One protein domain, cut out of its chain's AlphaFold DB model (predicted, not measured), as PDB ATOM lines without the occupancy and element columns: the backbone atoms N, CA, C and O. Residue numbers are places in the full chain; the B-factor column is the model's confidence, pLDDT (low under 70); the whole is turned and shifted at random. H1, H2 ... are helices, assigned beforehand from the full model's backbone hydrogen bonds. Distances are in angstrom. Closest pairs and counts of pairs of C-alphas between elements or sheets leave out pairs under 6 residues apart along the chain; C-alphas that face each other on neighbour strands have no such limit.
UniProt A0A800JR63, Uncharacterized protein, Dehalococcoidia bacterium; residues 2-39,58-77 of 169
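Overview. This is residues 2 to 39 and 58 to 77 of the 169 residues of an uncharacterized protein of Dehalococcoidia bacterium (UniProt A0A800JR63). What shape do these atoms make? One long helix, H1, makes a rod, and a shorter helix, H2, packs side by side on its later part and runs back the opposite way; residues 2 to 13 of H1 stick out, and a tail, residues 71 to 77, continues from H2 back toward the earlier part of H1. What is it built of? The printed part has 58 residues with two named helices, H1 then H2, and no named strand, in the class all helix. How spread out is it? It is extended, with a radius of gyration of the C-alphas of 16.3 A and spans of 56 by 18 by 15 A.

Along the chain. Where is the longest helix? H1 holds residues 2 to 38 and measures 54.6 A, from C-alpha 2 at (63.255, 9.032, 92.690) to C-alpha 38 at (50.421, 57.988, 72.194). Where is the other? H2 holds residues 58 to 70 and measures 18.3 A, ending with C-alpha 70 at (63.887, 45.449, 83.470).

Arrangement. How do the helices meet? H1 touches H2 with residues 24 to 38 alone, and the closest C-alphas, those of Leu 31 and Val 62, are 6.4 A apart. How do they run? They run opposite ways at a shallow tilt of 18 degrees. What do their backbones show? In H1 and H2 every O i to N i+4 pair is within hydrogen-bond range.

Size, cuts and confidence. How large is it? The two C-alphas farthest apart, those of Leu 2 and Ser 39, are 56.5 A apart. Where is the cut? Residues 40 to 57 are not printed, in the link across the cut from H1 to H2, and C-alphas 39 and 58 are 10.2 A apart. Where is confidence low? The mean pLDDT of the printed part is 89.0, and residues 37 to 39 are under 70.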
ATOM      1  N   LEU A   2      63.147   7.691  92.083       88.75
ATOM      2  CA  LEU A   2      63.255   9.032  92.690       88.75
ATOM      3  C   LEU A   2      64.015  10.036  91.801       88.75
ATOM      4  O   LEU A   2      63.631  11.197  91.732       88.75
ATOM      5  N   LEU A   3      65.056   9.575  91.099       84.94
ATOM      6  CA  LEU A   3      65.833  10.391  90.163       84.94
ATOM      7  C   LEU A   3      64.980  10.872  88.979       84.94
ATOM      8  O   LEU A   3      64.960  12.065  88.708       84.94
ATOM      9  N   ASP A   4      64.189   9.989  88.365       80.88
ATOM     10  CA  ASP A   4      63.270  10.362  87.279       80.88
ATOM     11  C   ASP A   4      62.217  11.394  87.733       80.88
ATOM     12  O   ASP A   4      61.806  12.261  86.963       80.88
ATOM     13  N   ASP A   5      61.763  11.320  88.993       89.44
ATOM     14  CA  ASP A   5      60.845  12.323  89.548       89.44
ATOM     15  C   ASP A   5      61.543  13.678  89.736       89.44
ATOM     16  O   ASP A   5      60.975  14.716  89.397       89.44
ATOM     17  N   MET A   6      62.804  13.681  90.184       85.94
ATOM     18  CA  MET A   6      63.617  14.898  90.259       85.94
ATOM     19  C   MET A   6      63.873  15.505  88.875       85.94
ATOM     20  O   MET A   6      63.712  16.712  88.710       85.94
ATOM     21  N   GLU A   7      64.202  14.695  87.867       81.69
ATOM     22  CA  GLU A   7      64.348  15.155  86.479       81.69
ATOM     23  C   GLU A   7      63.052  15.787  85.965       81.69
ATOM     24  O   GLU A   7      63.058  16.885  85.402       81.69
ATOM     25  N   LYS A   8      61.908  15.150  86.235       83.06
ATOM     26  CA  LYS A   8      60.594  15.689  85.877       83.06
ATOM     27  C   LYS A   8      60.298  17.013  86.585       83.06
ATOM     28  O   LYS A   8      59.709  17.912  85.979       83.06
ATOM     29  N   GLN A   9      60.682  17.153  87.854       92.50
ATOM     30  CA  GLN A   9      60.538  18.407  88.595       92.50
ATOM     31  C   GLN A   9      61.438  19.511  88.025       92.50
ATOM     32  O   GLN A   9      60.961  20.631  87.830       92.50
ATOM     33  N   ILE A  10      62.693  19.196  87.691       88.81
ATOM     34  CA  ILE A  10      63.626  20.128  87.042       88.81
ATOM     35  C   ILE A  10      63.036  20.626  85.722       88.81
ATOM     36  O   ILE A  10      62.927  21.836  85.523       88.81
ATOM     37  N   GLU A  11      62.560  19.726  84.860       86.25
ATOM     38  CA  GLU A  11      61.995  20.128  83.567       86.25
ATOM     39  C   GLU A  11      60.682  20.913  83.729       86.25
ATOM     40  O   GLU A  11      60.409  21.864  82.992       86.25
ATOM     41  N   CYS A  12      59.885  20.599  84.756       88.62
ATOM     42  CA  CYS A  12      58.708  21.387  85.120       88.62
ATOM     43  C   CYS A  12      59.078  22.822  85.528       88.62
ATOM     44  O   CYS A  12      58.424  23.770  85.086       88.62
ATOM     45  N   HIS A  13      60.116  23.003  86.350       92.69
ATOM     46  CA  HIS A  13      60.606  24.328  86.734       92.69
ATOM     47  C   HIS A  13      61.196  25.086  85.552       92.69
ATOM     48  O   HIS A  13      60.917  26.274  85.394       92.69
ATOM     49  N   ARG A  14      61.937  24.392  84.687       89.50
ATOM     50  CA  ARG A  14      62.520  24.973  83.481       89.50
ATOM     51  C   ARG A  14      61.448  25.526  82.547       89.50
ATOM     52  O   ARG A  14      61.536  26.677  82.129       89.50
ATOM     53  N   ARG A  15      60.379  24.760  82.308       87.88
ATOM     54  CA  ARG A  15      59.224  25.218  81.524       87.88
ATOM     55  C   ARG A  15      58.561  26.455  82.138       87.88
ATOM     56  O   ARG A  15      58.303  27.409  81.417       87.88
ATOM     57  N   LYS A  16      58.338  26.480  83.457       93.75
ATOM     58  CA  LYS A  16      57.777  27.661  84.146       93.75
ATOM     59  C   LYS A  16      58.677  28.895  84.012       93.75
ATOM     60  O   LYS A  16      58.185  30.001  83.833       93.75
ATOM     61  N   ALA A  17      59.994  28.716  84.093       94.31
ATOM     62  CA  ALA A  17      60.943  29.807  83.892       94.31
ATOM     63  C   ALA A  17      60.891  30.340  82.449       94.31
ATOM     64  O   ALA A  17      60.876  31.552  82.250       94.31
ATOM     65  N   LEU A  18      60.781  29.457  81.450       89.62
ATOM     66  CA  LEU A  18      60.593  29.850  80.050       89.62
ATOM     67  C   LEU A  18      59.262  30.588  79.818       89.62
ATOM     68  O   LEU A  18      59.246  31.589  79.106       89.62
ATOM     69  N   GLU A  19      58.170  30.155  80.457       93.31
ATOM     70  CA  GLU A  19      56.876  30.858  80.428       93.31
ATOM     71  C   GLU A  19      57.019  32.299  80.959       93.31
ATOM     72  O   GLU A  19      56.559  33.242  80.316       93.31
ATOM     73  N   LEU A  20      57.745  32.503  82.067       94.81
ATOM     74  CA  LEU A  20      58.022  33.844  82.607       94.81
ATOM     75  C   LEU A  20      58.859  34.711  81.654       94.81
ATOM     76  O   LEU A  20      58.620  35.916  81.541       94.81
ATOM     77  N   VAL A  21      59.832  34.117  80.954       92.38
ATOM     78  CA  VAL A  21      60.623  34.816  79.927       92.38
ATOM     79  C   VAL A  21      59.722  35.282  78.777       92.38
ATOM     80  O   VAL A  21      59.827  36.428  78.330       92.38
ATOM     81  N   GLU A  22      58.795  34.435  78.324       92.19
ATOM     82  CA  GLU A  22      57.835  34.781  77.273       92.19
ATOM     83  C   GLU A  22      56.853  35.875  77.730       92.19
ATOM     84  O   GLU A  22      56.608  36.844  77.006       92.19
ATOM     85  N   GLU A  23      56.311  35.768  78.945       94.69
ATOM     86  CA  GLU A  23      55.424  36.776  79.534       94.69
ATOM     87  C   GLU A  23      56.101  38.141  79.661       94.69
ATOM     88  O   GLU A  23      55.501  39.167  79.318       94.69
ATOM     89  N   ARG A  24      57.373  38.164  80.076       94.50
ATOM     90  CA  ARG A  24      58.179  39.387  80.098       94.50
ATOM     91  C   ARG A  24      58.277  40.009  78.700       94.50
ATOM     92  O   ARG A  24      58.002  41.199  78.555       94.50
ATOM     93  N   SER A  25      58.601  39.222  77.673       92.75
ATOM     94  CA  SER A  25      58.682  39.698  76.279       92.75
ATOM     95  C   SER A  25      57.341  40.259  75.765       92.75
ATOM     96  O   SER A  25      57.279  41.313  75.118       92.75
ATOM     97  N   LYS A  26      56.220  39.621  76.136       94.00
ATOM     98  CA  LYS A  26      54.865  40.123  75.839       94.00
ATOM     99  C   LYS A  26      54.603  41.478  76.499       94.00
ATOM    100  O   LYS A  26      54.014  42.356  75.869       94.00
ATOM    101  N   LEU A  27      55.024  41.668  77.751       95.12
ATOM    102  CA  LEU A  27      54.895  42.952  78.450       95.12
ATOM    103  C   LEU A  27      55.759  44.043  77.805       95.12
ATOM    104  O   LEU A  27      55.266  45.153  77.612       95.12
ATOM    105  N   GLU A  28      56.996  43.732  77.406       93.62
ATOM    106  CA  GLU A  28      57.866  44.668  76.676       93.62
ATOM    107  C   GLU A  28      57.206  45.137  75.371       93.62
ATOM    108  O   GLU A  28      57.150  46.336  75.086       93.62
ATOM    109  N   THR A  29      56.615  44.202  74.623       92.94
ATOM    110  CA  THR A  29      55.883  44.500  73.384       92.94
ATOM    111  C   THR A  29      54.676  45.403  73.641       92.94
ATOM    112  O   THR A  29      54.505  46.409  72.952       92.94
ATOM    113  N   LYS A  30      53.862  45.100  74.664       92.75
ATOM    114  CA  LYS A  30      52.702  45.926  75.045       92.75
ATOM    115  C   LYS A  30      53.112  47.352  75.426       92.75
ATOM    116  O   LYS A  30      52.496  48.302  74.957       92.75
ATOM    117  N   LEU A  31      54.171  47.512  76.224       91.62
ATOM    118  CA  LEU A  31      54.685  48.832  76.611       91.62
ATOM    119  C   LEU A  31      55.199  49.628  75.402       91.62
ATOM    120  O   LEU A  31      55.012  50.841  75.348       91.62
ATOM    121  N   ARG A  32      55.817  48.963  74.417       88.38
ATOM    122  CA  ARG A  32      56.248  49.608  73.166       88.38
ATOM    123  C   ARG A  32      55.059  50.106  72.346       88.38
ATOM    124  O   ARG A  32      55.089  51.223  71.845       88.38
ATOM    125  N   ILE A  33      54.020  49.283  72.232       87.38
ATOM    126  CA  ILE A  33      52.798  49.618  71.498       87.38
ATOM    127  C   ILE A  33      52.097  50.835  72.120       87.38
ATOM    128  O   ILE A  33      51.697  51.735  71.388       87.38
ATOM    129  N   LEU A  34      52.008  50.905  73.453       84.62
ATOM    130  CA  LEU A  34      51.388  52.037  74.156       84.62
ATOM    131  C   LEU A  34      52.064  53.377  73.830       84.62
ATOM    132  O   LEU A  34      51.368  54.355  73.580       84.62
ATOM    133  N   ILE A  35      53.400  53.411  73.764       78.62
ATOM    134  CA  ILE A  35      54.138  54.621  73.362       78.62
ATOM    135  C   ILE A  35      53.819  55.014  71.919       78.62
ATOM    136  O   ILE A  35      53.615  56.193  71.630       78.62
ATOM    137  N   ASN A  36      53.764  54.039  71.012       75.00
ATOM    138  CA  ASN A  36      53.525  54.316  69.599       75.00
ATOM    139  C   ASN A  36      52.133  54.915  69.355       75.00
ATOM    140  O   ASN A  36      52.037  55.873  68.598       75.00
ATOM    141  N   TYR A  37      51.088  54.413  70.026       69.38
ATOM    142  CA  TYR A  37      49.734  54.978  69.926       69.38
ATOM    143  C   TYR A  37      49.601  56.358  70.570       69.38
ATOM    144  O   TYR A  37      48.782  57.159  70.139       69.38
ATOM    145  N   SER A  38      50.409  56.656  71.587       66.75
ATOM    146  CA  SER A  38      50.421  57.988  72.194       66.75
ATOM    147  C   SER A  38      51.162  59.035  71.347       66.75
ATOM    148  O   SER A  38      51.011  60.227  71.589       66.75
ATOM    149  N   SER A  39      51.960  58.620  70.355       62.53
ATOM    150  CA  SER A  39      52.810  59.533  69.584       62.53
ATOM    151  C   SER A  39      52.064  60.167  68.393       62.53
ATOM    152  O   SER A  39      51.436  59.437  67.624       62.53
ATOM    153  N   CYS A  58      51.818  59.979  80.207       88.44
ATOM    154  CA  CYS A  58      51.802  58.627  79.664       88.44
ATOM    155  C   CYS A  58      53.229  58.098  79.474       88.44
ATOM    156  O   CYS A  58      53.572  57.024  79.978       88.44
ATOM    157  N   THR A  59      54.096  58.889  78.839       89.19
ATOM    158  CA  THR A  59      55.501  58.531  78.599       89.19
ATOM    159  C   THR A  59      56.242  58.271  79.911       89.19
ATOM    160  O   THR A  59      56.856  57.215  80.078       89.19
ATOM    161  N   ALA A  60      56.115  59.171  80.893       91.38
ATOM    162  CA  ALA A  60      56.728  59.005  82.209       91.38
ATOM    163  C   ALA A  60      56.242  57.730  82.922       91.38
ATOM    164  O   ALA A  60      57.026  57.010  83.557       91.38
ATOM    165  N   THR A  61      54.951  57.413  82.790       93.31
ATOM    166  CA  THR A  61      54.358  56.195  83.348       93.31
ATOM    167  C   THR A  61      54.909  54.942  82.673       93.31
ATOM    168  O   THR A  61      55.314  54.008  83.375       93.31
ATOM    169  N   VAL A  62      54.982  54.916  81.340       93.25
ATOM    170  CA  VAL A  62      55.539  53.778  80.596       93.25
ATOM    171  C   VAL A  62      57.012  53.570  80.941       93.25
ATOM    172  O   VAL A  62      57.415  52.438  81.204       93.25
ATOM    173  N   ASP A  63      57.813  54.629  81.032       92.88
ATOM    174  CA  ASP A  63      59.232  54.514  81.382       92.88
ATOM    175  C   ASP A  63      59.451  53.990  82.803       92.88
ATOM    176  O   ASP A  63      60.384  53.218  83.063       92.88
ATOM    177  N   ARG A  64      58.575  54.352  83.745       95.81
ATOM    178  CA  ARG A  64      58.572  53.764  85.089       95.81
ATOM    179  C   ARG A  64      58.251  52.268  85.043       95.81
ATOM    180  O   ARG A  64      58.890  51.488  85.750       95.81
ATOM    181  N   LEU A  65      57.279  51.855  84.229       95.94
ATOM    182  CA  LEU A  65      56.918  50.442  84.068       95.94
ATOM    183  C   LEU A  65      58.031  49.640  83.386       95.94
ATOM    184  O   LEU A  65      58.358  48.555  83.863       95.94
ATOM    185  N   LYS A  66      58.679  50.192  82.353       94.56
ATOM    186  CA  LYS A  66      59.852  49.584  81.705       94.56
ATOM    187  C   LYS A  66      60.978  49.332  82.701       94.56
ATOM    188  O   LYS A  66      61.524  48.236  82.726       94.56
ATOM    189  N   ARG A  67      61.293  50.307  83.563       94.81
ATOM    190  CA  ARG A  67      62.319  50.141  84.609       94.81
ATOM    191  C   ARG A  67      61.987  49.011  85.583       94.81
ATOM    192  O   ARG A  67      62.863  48.229  85.930       94.81
ATOM    193  N   ARG A  68      60.721  48.895  85.993       96.00
ATOM    194  CA  ARG A  68      60.265  47.793  86.860       96.00
ATOM    195  C   ARG A  68      60.354  46.441  86.159       96.00
ATOM    196  O   ARG A  68      60.756  45.471  86.786       96.00
ATOM    197  N   LEU A  69      60.001  46.388  84.876       94.69
ATOM    198  CA  LEU A  69      60.093  45.169  84.077       94.69
ATOM    199  C   LEU A  69      61.550  44.743  83.858       94.69
ATOM    200  O   LEU A  69      61.857  43.562  83.971       94.69
ATOM    201  N   ALA A  70      62.455  45.699  83.634       92.00
ATOM    202  CA  ALA A  70      63.887  45.449  83.470       92.00
ATOM    203  C   ALA A  70      64.557  44.863  84.728       92.00
ATOM    204  O   ALA A  70      65.589  44.208  84.617       92.00
ATOM    205  N   ALA A  71      63.975  45.067  85.914       93.31
ATOM    206  CA  ALA A  71      64.454  44.457  87.153       93.31
ATOM    207  C   ALA A  71      64.121  42.954  87.262       93.31
ATOM    208  O   ALA A  71      64.665  42.271  88.128       93.31
ATOM    209  N   ILE A  72      63.234  42.427  86.409       93.25
ATOM    210  CA  ILE A  72      62.864  41.010  86.386       93.25
ATOM    211  C   ILE A  72      63.804  40.279  85.422       93.25
ATOM    212  O   ILE A  72      63.646  40.354  84.202       93.25
ATOM    213  N   HIS A  73      64.776  39.555  85.979       87.94
ATOM    214  CA  HIS A  73      65.727  38.748  85.219       87.94
ATOM    215  C   HIS A  73      65.503  37.258  85.487       87.94
ATOM    216  O   HIS A  73      65.583  36.806  86.627       87.94
ATOM    217  N   VAL A  74      65.214  36.506  84.426       90.06
ATOM    218  CA  VAL A  74      65.093  35.048  84.449       90.06
ATOM    219  C   VAL A  74      66.039  34.523  83.384       90.06
ATOM    220  O   VAL A  74      65.878  34.859  82.211       90.06
ATOM    221  N   ASP A  75      67.025  33.740  83.808       86.81
ATOM    222  CA  ASP A  75      67.984  33.087  82.923       86.81
ATOM    223  C   ASP A  75      67.792  31.571  82.992       86.81
ATOM    224  O   ASP A  75      67.627  30.996  84.071       86.81
ATOM    225  N   VAL A  76      67.764  30.932  81.825       86.62
ATOM    226  CA  VAL A  76      67.572  29.489  81.677       86.62
ATOM    227  C   VAL A  76      68.649  28.980  80.735       86.62
ATOM    228  O   VAL A  76      68.548  29.107  79.515       86.62
ATOM    229  N   THR A  77      69.686  28.379  81.308       84.44
ATOM    230  CA  THR A  77      70.824  27.853  80.556       84.44
ATOM    231  C   THR A  77      70.718  26.347  80.368       84.44
ATOM    232  O   THR A  77      70.383  25.617  81.301       84.44
TER     233      THR A  77